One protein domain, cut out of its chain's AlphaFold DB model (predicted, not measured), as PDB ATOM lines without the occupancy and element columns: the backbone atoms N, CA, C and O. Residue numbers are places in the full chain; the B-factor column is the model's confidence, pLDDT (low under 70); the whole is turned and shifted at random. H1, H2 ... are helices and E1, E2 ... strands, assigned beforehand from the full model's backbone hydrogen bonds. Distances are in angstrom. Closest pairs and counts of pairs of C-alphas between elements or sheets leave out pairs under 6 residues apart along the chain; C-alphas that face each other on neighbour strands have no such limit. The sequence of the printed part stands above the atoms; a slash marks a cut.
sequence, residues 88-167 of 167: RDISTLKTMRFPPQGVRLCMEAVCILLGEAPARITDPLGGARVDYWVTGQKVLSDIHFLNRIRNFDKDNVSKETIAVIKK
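What this domain is: This is residues 88 to 167 of the 167 residues of the protein "MT domain-containing protein" of Ascaris lumbricoides (UniProt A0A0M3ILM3). Helices H2 and H3 pack together at a steep tilt to make a small core, with the two-stranded hairpin E1 E2 running out from it to one end of the longest axis. The short helices H1 and H4 lie near H3, and H5 packs on residues 109 to 113 of H2. The 80 printed residues hold five named helices and two named strands, in the order H1 H2 E1 E2 H3 H4 H5; the sheet, E1 - E2, is antiparallel, and the class is mostly helix. The whole is only just compact, close to loose, with a radius of gyration of the C-alphas of 13.5 A and spans of 43 by 33 by 19 A.

Where its parts are: Find C-alpha 88 at (-50.779, 41.176, 18.479), where H1 begins; it runs to residue 95. H2, residues 101 to 113, covers 18.5 A from C-alpha 101 at (-42.964, 33.281, 0.480). Next come E1, residues 119 to 122, E2, residues 128 to 131, H3, residues 132 to 139, and H4, residues 145 to 150. H5, residues 159 to 165, ends at C-alpha 165, (-35.690, 45.772, -3.608).

How they stand to each other: Look first at Glu 108 and Tyr 132, the closest C-alphas of H2 and H3, 5.3 A apart: these helices touch at a steep tilt of 64 degrees. H2 touches H5 with residues 109 to 113 alone, at a shallow tilt of 17 degrees, opposite ways; the C-alphas of Ala 109 and Ile 165 are closest, 6.0 A. In the hairpin E1 and E2, N 121 and O 129 are within hydrogen-bond range at 2.8 A. The closest C-alphas of E1 and H3, Ala 119 and Thr 135, are 5.7 A apart. H1 and H3 are close but not clearly touching, with Lys 94 and Gln 137 closest, their C-alphas 5.6 A apart; so are H3 and H4, with C-alphas 139 and 145 closest, 6.6 A. H1 and H4 are apart. In H1 to H5 every O i to N i+4 pair is within hydrogen-bond range.

The domain as a whole: The C-alphas of Leu 125 and Asp 155 are the two farthest apart, 43.3 A. The printed part has no cut, and no link is long. Mean pLDDT of the printed part is 86.5; look for low confidence at residue 167, the one printed residue under 70.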
ATOM      1  N   ARG A  88     -50.354  42.581  18.616       89.38
ATOM      2  CA  ARG A  88     -50.779  41.176  18.479       89.38
ATOM      3  C   ARG A  88     -50.516  40.659  17.067       89.38
ATOM      4  O   ARG A  88     -50.058  39.526  16.920       89.38
ATOM      5  N   ASP A  89     -50.725  41.493  16.054       89.06
ATOM      6  CA  ASP A  89     -50.454  41.146  14.653       89.06
ATOM      7  C   ASP A  89     -48.950  40.894  14.448       89.06
ATOM      8  O   ASP A  89     -48.548  39.860  13.910       89.06
ATOM      9  N   ILE A  90     -48.108  41.771  15.007       89.50
ATOM     10  CA  ILE A  90     -46.642  41.624  15.011       89.50
ATOM     11  C   ILE A  90     -46.204  40.349  15.735       89.50
ATOM     12  O   ILE A  90     -45.367  39.591  15.242       89.50
ATOM     13  N   SER A  91     -46.800  40.073  16.896       88.81
ATOM     14  CA  SER A  91     -46.509  38.854  17.655       88.81
ATOM     15  C   SER A  91     -46.860  37.599  16.855       88.81
ATOM     16  O   SER A  91     -46.093  36.637  16.860       88.81
ATOM     17  N   THR A  92     -47.968  37.628  16.112       88.50
ATOM     18  CA  THR A  92     -48.388  36.526  15.238       88.50
ATOM     19  C   THR A  92     -47.360  36.292  14.134       88.50
ATOM     20  O   THR A  92     -46.866  35.171  14.000       88.50
ATOM     21  N   LEU A  93     -46.950  37.351  13.423       88.06
ATOM     22  CA  LEU A  93     -45.902  37.287  12.395       88.06
ATOM     23  C   LEU A  93     -44.588  36.718  12.945       88.06
ATOM     24  O   LEU A  93     -43.997  35.827  12.337       88.06
ATOM     25  N   LYS A  94     -44.163  37.155  14.136       87.88
ATOM     26  CA  LYS A  94     -42.937  36.671  14.789       87.88
ATOM     27  C   LYS A  94     -42.969  35.166  15.071       87.88
ATOM     28  O   LYS A  94     -41.950  34.489  14.924       87.88
ATOM     29  N   THR A  95     -44.117  34.644  15.505       88.44
ATOM     30  CA  THR A  95     -44.263  33.228  15.893       88.44
ATOM     31  C   THR A  95     -44.311  32.258  14.709       88.44
ATOM     32  O   THR A  95     -44.231  31.045  14.911       88.44
ATOM     33  N   MET A  96     -44.383  32.761  13.472       88.31
ATOM     34  CA  MET A  96     -44.368  31.924  12.275       88.31
ATOM     35  C   MET A  96     -43.007  31.237  12.109       88.31
ATOM     36  O   MET A  96     -42.015  31.851  11.732       88.31
ATOM     37  N   ARG A  97     -42.948  29.923  12.353       81.38
ATOM     38  CA  ARG A  97     -41.729  29.131  12.095       81.38
ATOM     39  C   ARG A  97     -41.408  29.003  10.606       81.38
ATOM     40  O   ARG A  97     -40.239  28.949  10.241       81.38
ATOM     41  N   PHE A  98     -42.439  28.957   9.766       82.69
ATOM     42  CA  PHE A  98     -42.325  28.800   8.319       82.69
ATOM     43  C   PHE A  98     -43.176  29.871   7.629       82.69
ATOM     44  O   PHE A  98     -44.331  29.604   7.295       82.69
ATOM     45  N   PRO A  99     -42.657  31.100   7.459       86.25
ATOM     46  CA  PRO A  99     -43.411  32.154   6.796       86.25
ATOM     47  C   PRO A  99     -43.678  31.774   5.328       86.25
ATOM     48  O   PRO A  99     -42.777  31.239   4.661       86.25
ATOM     49  N   PRO A 100     -44.881  32.067   4.803       90.50
ATOM     50  CA  PRO A 100     -45.148  32.017   3.371       90.50
ATOM     51  C   PRO A 100     -44.154  32.882   2.591       90.50
ATOM     52  O   PRO A 100     -43.615  33.855   3.124       90.50
ATOM     53  N   GLN A 101     -43.940  32.567   1.312       87.50
ATOM     54  CA  GLN A 101     -42.964  33.281   0.480       87.50
ATOM     55  C   GLN A 101     -43.207  34.795   0.455       87.50
ATOM     56  O   GLN A 101     -42.258  35.553   0.626       87.50
ATOM     57  N   GLY A 102     -44.466  35.231   0.334       87.88
ATOM     58  CA  GLY A 102     -44.813  36.655   0.357       87.88
ATOM     59  C   GLY A 102     -44.384  37.350   1.651       87.88
ATOM     60  O   GLY A 102     -43.755  38.397   1.604       87.88
ATOM     61  N   VAL A 103     -44.619  36.727   2.811       89.12
ATOM     62  CA  VAL A 103     -44.213  37.285   4.115       89.12
ATOM     63  C   VAL A 103     -42.689  37.359   4.236       89.12
ATOM     64  O   VAL A 103     -42.161  38.330   4.774       89.12
ATOM     65  N   ARG A 104     -41.971  36.355   3.714       87.50
ATOM     66  CA  ARG A 104     -40.501  36.345   3.714       87.50
ATOM     67  C   ARG A 104     -39.932  37.486   2.870       87.50
ATOM     68  O   ARG A 104     -39.061  38.194   3.358       87.50
ATOM     69  N   LEU A 105     -40.456  37.681   1.660       89.00
ATOM     70  CA  LEU A 105     -40.037  38.762   0.763       89.00
ATOM     71  C   LEU A 105     -40.351  40.142   1.352       89.00
ATOM     72  O   LEU A 105     -39.491  41.017   1.362       89.00
ATOM     73  N   CYS A 106     -41.549  40.324   1.917       89.56
ATOM     74  CA  CYS A 106     -41.899  41.579   2.581       89.56
ATOM     75  C   CYS A 106     -40.953  41.879   3.750       89.56
ATOM     76  O   CYS A 106     -40.491  43.010   3.885       89.56
ATOM     77  N   MET A 107     -40.620  40.881   4.579       90.31
ATOM     78  CA  MET A 107     -39.679  41.113   5.676       90.31
ATOM     79  C   MET A 107     -38.248  41.353   5.215       90.31
ATOM     80  O   MET A 107     -37.547  42.131   5.854       90.31
ATOM     81  N   GLU A 108     -37.810  40.725   4.128       90.56
ATOM     82  CA  GLU A 108     -36.521  41.031   3.511       90.56
ATOM     83  C   GLU A 108     -36.455  42.501   3.084       90.56
ATOM     84  O   GLU A 108     -35.552  43.216   3.520       90.56
ATOM     85  N   ALA A 109     -37.461  42.989   2.354       90.94
ATOM     86  CA  ALA A 109     -37.542  44.393   1.957       90.94
ATOM     87  C   ALA A 109     -37.530  45.340   3.170       90.94
ATOM     88  O   ALA A 109     -36.784  46.317   3.182       90.94
ATOM     89  N   VAL A 110     -38.292  45.029   4.225       90.81
ATOM     90  CA  VAL A 110     -38.308  45.826   5.464       90.81
ATOM     91  C   VAL A 110     -36.940  45.836   6.153       90.81
ATOM     92  O   VAL A 110     -36.499  46.890   6.600       90.81
ATOM     93  N   CYS A 111     -36.241  44.699   6.230       91.62
ATOM     94  CA  CYS A 111     -34.901  44.651   6.826       91.62
ATOM     95  C   CYS A 111     -33.910  45.507   6.033       91.62
ATOM     96  O   CYS A 111     -33.148  46.261   6.629       91.62
ATOM     97  N   ILE A 112     -33.962  45.438   4.701       91.00
ATOM     98  CA  ILE A 112     -33.093  46.226   3.822       91.00
ATOM     99  C   ILE A 112     -33.386  47.727   3.971       91.00
ATOM    100  O   ILE A 112     -32.449  48.516   4.089       91.00
ATOM    101  N   LEU A 113     -34.662  48.129   4.025       90.31
ATOM    102  CA  LEU A 113     -35.063  49.527   4.241       90.31
ATOM    103  C   LEU A 113     -34.599  50.062   5.600       90.31
ATOM    104  O   LEU A 113     -34.170  51.207   5.696       90.31
ATOM    105  N   LEU A 114     -34.639  49.229   6.642       89.00
ATOM    106  CA  LEU A 114     -34.171  49.586   7.983       89.00
ATOM    107  C   LEU A 114     -32.644  49.477   8.156       89.00
ATOM    108  O   LEU A 114     -32.145  49.782   9.239       89.00
ATOM    109  N   GLY A 115     -31.906  49.059   7.120       87.56
ATOM    110  CA  GLY A 115     -30.447  48.905   7.155       87.56
ATOM    111  C   GLY A 115     -29.957  47.696   7.960       87.56
ATOM    112  O   GLY A 115     -28.806  47.660   8.389       87.56
ATOM    113  N   GLU A 116     -30.816  46.706   8.185       89.62
ATOM    114  CA  GLU A 116     -30.527  45.536   9.009       89.62
ATOM    115  C   GLU A 116     -29.869  44.436   8.163       89.62
ATOM    116  O   GLU A 116     -30.445  43.922   7.200       89.62
ATOM    117  N   ALA A 117     -28.647  44.046   8.533       86.94
ATOM    118  CA  ALA A 117     -27.889  43.041   7.798       86.94
ATOM    119  C   ALA A 117     -28.509  41.635   7.941       86.94
ATOM    120  O   ALA A 117     -28.988  41.258   9.019       86.94
ATOM    121  N   PRO A 118     -28.465  40.807   6.886       87.88
ATOM    122  CA  PRO A 118     -29.009  39.463   6.957       87.88
ATOM    123  C   PRO A 118     -28.175  38.570   7.880       87.88
ATOM    124  O   PRO A 118     -26.960  38.729   8.028       87.88
ATOM    125  N   ALA A 119     -28.824  37.582   8.490       86.88
ATOM    126  CA  ALA A 119     -28.153  36.643   9.370       86.88
ATOM    127  C   ALA A 119     -27.475  35.535   8.560       86.88
ATOM    128  O   ALA A 119     -28.048  34.982   7.620       86.88
ATOM    129  N   ARG A 120     -26.263  35.151   8.967       84.88
ATOM    130  CA  ARG A 120     -25.588  33.967   8.432       84.88
ATOM    131  C   ARG A 120     -26.059  32.732   9.197       84.88
ATOM    132  O   ARG A 120     -25.796  32.608  10.390       84.88
ATOM    133  N   ILE A 121     -26.737  31.827   8.506       80.56
ATOM    134  CA  ILE A 121     -27.194  30.545   9.036       80.56
ATOM    135  C   ILE A 121     -26.266  29.456   8.514       80.56
ATOM    136  O   ILE A 121     -26.098  29.292   7.306       80.56
ATOM    137  N   THR A 122     -25.658  28.708   9.427       79.12
ATOM    138  CA  THR A 122     -24.920  27.484   9.107       79.12
ATOM    139  C   THR A 122     -25.881  26.306   9.077       79.12
ATOM    140  O   THR A 122     -26.518  25.997  10.085       79.12
ATOM    141  N   ASP A 123     -25.980  25.653   7.927       75.75
ATOM    142  CA  ASP A 123     -26.714  24.412   7.768       75.75
ATOM    143  C   ASP A 123     -26.003  23.268   8.514       75.75
ATOM    144  O   ASP A 123     -24.768  23.234   8.571       75.75
ATOM    145  N   PRO A 124     -26.750  22.276   9.031       72.81
ATOM    146  CA  PRO A 124     -26.183  21.104   9.707       72.81
ATOM    147  C   PRO A 124     -25.202  20.289   8.847       72.81
ATOM    148  O   PRO A 124     -24.418  19.511   9.379       72.81
ATOM    149  N   LEU A 125     -25.244  20.468   7.520       75.19
ATOM    150  CA  LEU A 125     -24.354  19.840   6.536       75.19
ATOM    151  C   LEU A 125     -23.106  20.678   6.189       75.19
ATOM    152  O   LEU A 125     -22.373  20.328   5.269       75.19
ATOM    153  N   GLY A 126     -22.851  21.784   6.897       71.50
ATOM    154  CA  GLY A 126     -21.659  22.622   6.706       71.50
ATOM    155  C   GLY A 126     -21.788  23.709   5.632       71.50
ATOM    156  O   GLY A 126     -20.854  24.485   5.438       71.50
ATOM    157  N   GLY A 127     -22.941  23.812   4.962       75.44
ATOM    158  CA  GLY A 127     -23.274  24.958   4.111       75.44
ATOM    159  C   GLY A 127     -23.537  26.212   4.948       75.44
ATOM    160  O   GLY A 127     -24.023  26.120   6.068       75.44
ATOM    161  N   ALA A 128     -23.212  27.396   4.433       75.62
ATOM    162  CA  ALA A 128     -23.621  28.654   5.050       75.62
ATOM    163  C   ALA A 128     -24.509  29.419   4.073       75.62
ATOM    164  O   ALA A 128     -24.091  29.699   2.951       75.62
ATOM    165  N   ARG A 129     -25.710  29.781   4.518       82.31
ATOM    166  CA  ARG A 129     -26.648  30.614   3.766       82.31
ATOM    167  C   ARG A 129     -26.935  31.905   4.512       82.31
ATOM    168  O   ARG A 129     -26.790  31.986   5.730       82.31
ATOM    169  N   VAL A 130     -27.318  32.922   3.763       82.50
ATOM    170  CA  VAL A 130     -27.653  34.244   4.282       82.50
ATOM    171  C   VAL A 130     -29.171  34.379   4.225       82.50
ATOM    172  O   VAL A 130     -29.762  34.094   3.187       82.50
ATOM    173  N   ASP A 131     -29.803  34.727   5.343       85.00
ATOM    174  CA  ASP A 131     -31.262  34.778   5.469       85.00
ATOM    175  C   ASP A 131     -31.690  36.023   6.253       85.00
ATOM    176  O   ASP A 131     -31.237  36.271   7.377       85.00
ATOM    177  N   TYR A 132     -32.590  36.803   5.661       89.69
ATOM    178  CA  TYR A 132     -33.185  37.968   6.303       89.69
ATOM    179  C   TYR A 132     -34.265  37.598   7.314       89.69
ATOM    180  O   TYR A 132     -34.565  38.411   8.179       89.69
ATOM    181  N   TRP A 133     -34.831  36.386   7.281       90.25
ATOM    182  CA  TRP A 133     -35.917  36.021   8.192       90.25
ATOM    183  C   TRP A 133     -35.489  36.057   9.661       90.25
ATOM    184  O   TRP A 133     -36.201  36.597  10.507       90.25
ATOM    185  N   VAL A 134     -34.298  35.546   9.973       88.38
ATOM    186  CA  VAL A 134     -33.775  35.547  11.348       88.38
ATOM    187  C   VAL A 134     -33.513  36.973  11.840       88.38
ATOM    188  O   VAL A 134     -33.801  37.286  12.996       88.38
ATOM    189  N   THR A 135     -33.006  37.853  10.975       91.31
ATOM    190  CA  THR A 135     -32.871  39.283  11.283       91.31
ATOM    191  C   THR A 135     -34.247  39.930  11.454       91.31
ATOM    192  O   THR A 135     -34.489  40.592  12.459       91.31
ATOM    193  N   GLY A 136     -35.190  39.646  10.558       91.81
ATOM    194  CA  GLY A 136     -36.564  40.134  10.610       91.81
ATOM    195  C   GLY A 136     -37.286  39.743  11.897       91.81
ATOM    196  O   GLY A 136     -37.954  40.575  12.495       91.81
ATOM    197  N   GLN A 137     -37.094  38.525  12.408       90.56
ATOM    198  CA  GLN A 137     -37.652  38.117  13.703       90.56
ATOM    199  C   GLN A 137     -37.083  38.923  14.879       90.56
ATOM    200  O   GLN A 137     -37.813  39.203  15.834       90.56
ATOM    201  N   LYS A 138     -35.801  39.312  14.831       90.56
ATOM    202  CA  LYS A 138     -35.201  40.203  15.839       90.56
ATOM    203  C   LYS A 138     -35.794  41.604  15.745       90.56
ATOM    204  O   LYS A 138     -36.184  42.157  16.764       90.56
ATOM    205  N   VAL A 139     -35.933  42.122  14.529       92.06
ATOM    206  CA  VAL A 139     -36.562  43.418  14.253       92.06
ATOM    207  C   VAL A 139     -38.016  43.438  14.745       92.06
ATOM    208  O   VAL A 139     -38.403  44.344  15.468       92.06
ATOM    209  N   LEU A 140     -38.798  42.389  14.472       91.44
ATOM    210  CA  LEU A 140     -40.171  42.221  14.974       91.44
ATOM    211  C   LEU A 140     -40.246  42.015  16.500       91.44
ATOM    212  O   LEU A 140     -41.329  42.085  17.078       91.44
ATOM    213  N   SER A 141     -39.125  41.706  17.159       90.19
ATOM    214  CA  SER A 141     -39.051  41.598  18.621       90.19
ATOM    215  C   SER A 141     -38.786  42.942  19.302       90.19
ATOM    216  O   SER A 141     -38.964  43.037  20.515       90.19
ATOM    217  N   ASP A 142     -38.370  43.962  18.547       90.94
ATOM    218  CA  ASP A 142     -38.171  45.317  19.048       90.94
ATOM    219  C   ASP A 142     -39.526  45.947  19.409       90.94
ATOM    220  O   ASP A 142     -40.427  46.079  18.578       90.94
ATOM    221  N   ILE A 143     -39.671  46.372  20.664       88.06
ATOM    222  CA  ILE A 143     -40.885  47.033  21.164       88.06
ATOM    223  C   ILE A 143     -41.178  48.345  20.422       88.06
ATOM    224  O   ILE A 143     -42.334  48.765  20.337       88.06
ATOM    225  N   HIS A 144     -40.144  48.973  19.858       89.88
ATOM    226  CA  HIS A 144     -40.231  50.211  19.098       89.88
ATOM    227  C   HIS A 144     -40.401  49.981  17.595       89.88
ATOM    228  O   HIS A 144     -40.538  50.955  16.860       89.88
ATOM    229  N   PHE A 145     -40.464  48.732  17.122       90.56
ATOM    230  CA  PHE A 145     -40.580  48.398  15.700       90.56
ATOM    231  C   PHE A 145     -41.707  49.153  14.983       90.56
ATOM    232  O   PHE A 145     -41.475  49.809  13.970       90.56
ATOM    233  N   LEU A 146     -42.925  49.121  15.541       88.50
ATOM    234  CA  LEU A 146     -44.072  49.820  14.954       88.50
ATOM    235  C   LEU A 146     -43.840  51.331  14.860       88.50
ATOM    236  O   LEU A 146     -44.255  51.958  13.891       88.50
ATOM    237  N   ASN A 147     -43.169  51.917  15.851       89.75
ATOM    238  CA  ASN A 147     -42.832  53.334  15.829       89.75
ATOM    239  C   ASN A 147     -41.749  53.629  14.778       89.75
ATOM    240  O   ASN A 147     -41.901  54.581  14.019       89.75
ATOM    241  N   ARG A 148     -40.720  52.775  14.670       90.88
ATOM    242  CA  ARG A 148     -39.657  52.881  13.659       90.88
ATOM    243  C   ARG A 148     -40.213  52.848  12.238       90.88
ATOM    244  O   ARG A 148     -39.805  53.667  11.428       90.88
ATOM    245  N   ILE A 149     -41.152  51.947  11.943       89.44
ATOM    246  CA  ILE A 149     -41.765  51.868  10.607       89.44
ATOM    247  C   ILE A 149     -42.675  53.066  10.329       89.44
ATOM    248  O   ILE A 149     -42.634  53.618   9.236       89.44
ATOM    249  N   ARG A 150     -43.487  53.495  11.302       88.06
ATOM    250  CA  ARG A 150     -44.395  54.642  11.118       88.06
ATOM    251  C   ARG A 150     -43.655  55.960  10.904       88.06
ATOM    252  O   ARG A 150     -44.152  56.814  10.183       88.06
ATOM    253  N   ASN A 151     -42.489  56.109  11.524       88.56
ATOM    254  CA  ASN A 151     -41.648  57.302  11.428       88.56
ATOM    255  C   ASN A 151     -40.474  57.123  10.457       88.56
ATOM    256  O   ASN A 151     -39.502  57.871  10.531       88.56
ATOM    257  N   PHE A 152     -40.521  56.109   9.589       89.56
ATOM    258  CA  PHE A 152     -39.460  55.866   8.624       89.56
ATOM    259  C   PHE A 152     -39.360  57.021   7.619       89.56
ATOM    260  O   PHE A 152     -40.369  57.482   7.079       89.56
ATOM    261  N   ASP A 153     -38.132  57.463   7.350       87.88
ATOM    262  CA  ASP A 153     -37.840  58.510   6.374       87.88
ATOM    263  C   ASP A 153     -37.918  57.946   4.947       87.88
ATOM    264  O   ASP A 153     -36.927  57.528   4.346       87.88
ATOM    265  N   LYS A 154     -39.144  57.899   4.423       83.06
ATOM    266  CA  LYS A 154     -39.454  57.423   3.067       83.06
ATOM    267  C   LYS A 154     -38.873  58.306   1.960       83.06
ATOM    268  O   LYS A 154     -38.750  57.833   0.833       83.06
ATOM    269  N   ASP A 155     -38.521  59.552   2.271       84.62
ATOM    270  CA  ASP A 155     -38.063  60.535   1.290       84.62
ATOM    271  C   ASP A 155     -36.541  60.443   1.063       84.62
ATOM    272  O   ASP A 155     -36.035  60.903   0.039       84.62
ATOM    273  N   ASN A 156     -35.809  59.783   1.970       84.94
ATOM    274  CA  ASN A 156     -34.348  59.673   1.936       84.94
ATOM    275  C   ASN A 156     -33.825  58.237   1.717       84.94
ATOM    276  O   ASN A 156     -32.778  57.841   2.237       84.94
ATOM    277  N   VAL A 157     -34.545  57.422   0.941       87.00
ATOM    278  CA  VAL A 157     -34.096  56.062   0.600       87.00
ATOM    279  C   VAL A 157     -33.087  56.109  -0.551       87.00
ATOM    280  O   VAL A 157     -33.362  56.658  -1.619       87.00
ATOM    281  N   SER A 158     -31.912  55.499  -0.360       87.50
ATOM    282  CA  SER A 158     -30.860  55.469  -1.386       87.50
ATOM    283  C   SER A 158     -31.301  54.733  -2.661       87.50
ATOM    284  O   SER A 158     -32.067  53.763  -2.613       87.50
ATOM    285  N   LYS A 159     -30.784  55.155  -3.823       86.75
ATOM    286  CA  LYS A 159     -31.098  54.512  -5.114       86.75
ATOM    287  C   LYS A 159     -30.602  53.068  -5.152       86.75
ATOM    288  O   LYS A 159     -31.241  52.213  -5.758       86.75
ATOM    289  N   GLU A 160     -29.490  52.802  -4.480       85.44
ATOM    290  CA  GLU A 160     -28.901  51.482  -4.304       85.44
ATOM    291  C   GLU A 160     -29.864  50.560  -3.550       85.44
ATOM    292  O   GLU A 160     -30.149  49.458  -4.015       85.44
ATOM    293  N   THR A 161     -30.437  51.032  -2.438       85.94
ATOM    294  CA  THR A 161     -31.457  50.304  -1.666       85.94
ATOM    295  C   THR A 161     -32.690  49.995  -2.517       85.94
ATOM    296  O   THR A 161     -33.150  48.853  -2.543       85.94
ATOM    297  N   ILE A 162     -33.198  50.980  -3.264       86.69
ATOM    298  CA  ILE A 162     -34.362  50.799  -4.147       86.69
ATOM    299  C   ILE A 162     -34.060  49.764  -5.242       86.69
ATOM    300  O   ILE A 162     -34.894  48.907  -5.534       86.69
ATOM    301  N   ALA A 163     -32.861  49.801  -5.830       86.00
ATOM    302  CA  ALA A 163     -32.453  48.860  -6.871       86.00
ATOM    303  C   ALA A 163     -32.355  47.413  -6.366       86.00
ATOM    304  O   ALA A 163     -32.660  46.487  -7.117       86.00
ATOM    305  N   VAL A 164     -31.953  47.210  -5.106       84.56
ATOM    306  CA  VAL A 164     -31.930  45.880  -4.477       84.56
ATOM    307  C   VAL A 164     -33.348  45.337  -4.287       84.56
ATOM    308  O   VAL A 164     -33.574  44.163  -4.550       84.56
ATOM    309  N   ILE A 165     -34.300  46.181  -3.882       85.06
ATOM    310  CA  ILE A 165     -35.690  45.772  -3.608       85.06
ATOM    311  C   ILE A 165     -36.496  45.547  -4.900       85.06
ATOM    312  O   ILE A 165     -37.442  44.767  -4.911       85.06
ATOM    313  N   LYS A 166     -36.132  46.214  -6.002       80.19
ATOM    314  CA  LYS A 166     -36.817  46.095  -7.302       80.19
ATOM    315  C   LYS A 166     -36.488  44.796  -8.066       80.19
ATOM    316  O   LYS A 166     -37.094  44.548  -9.108       80.19
ATOM    317  N   LYS A 167     -35.506  44.018  -7.604       57.03
ATOM    318  CA  LYS A 167     -35.085  42.747  -8.217       57.03
ATOM    319  C   LYS A 167     -35.998  41.589  -7.839       57.03
ATOM    320  O   LYS A 167     -36.180  40.726  -8.725       57.03
TER     321      LYS A 167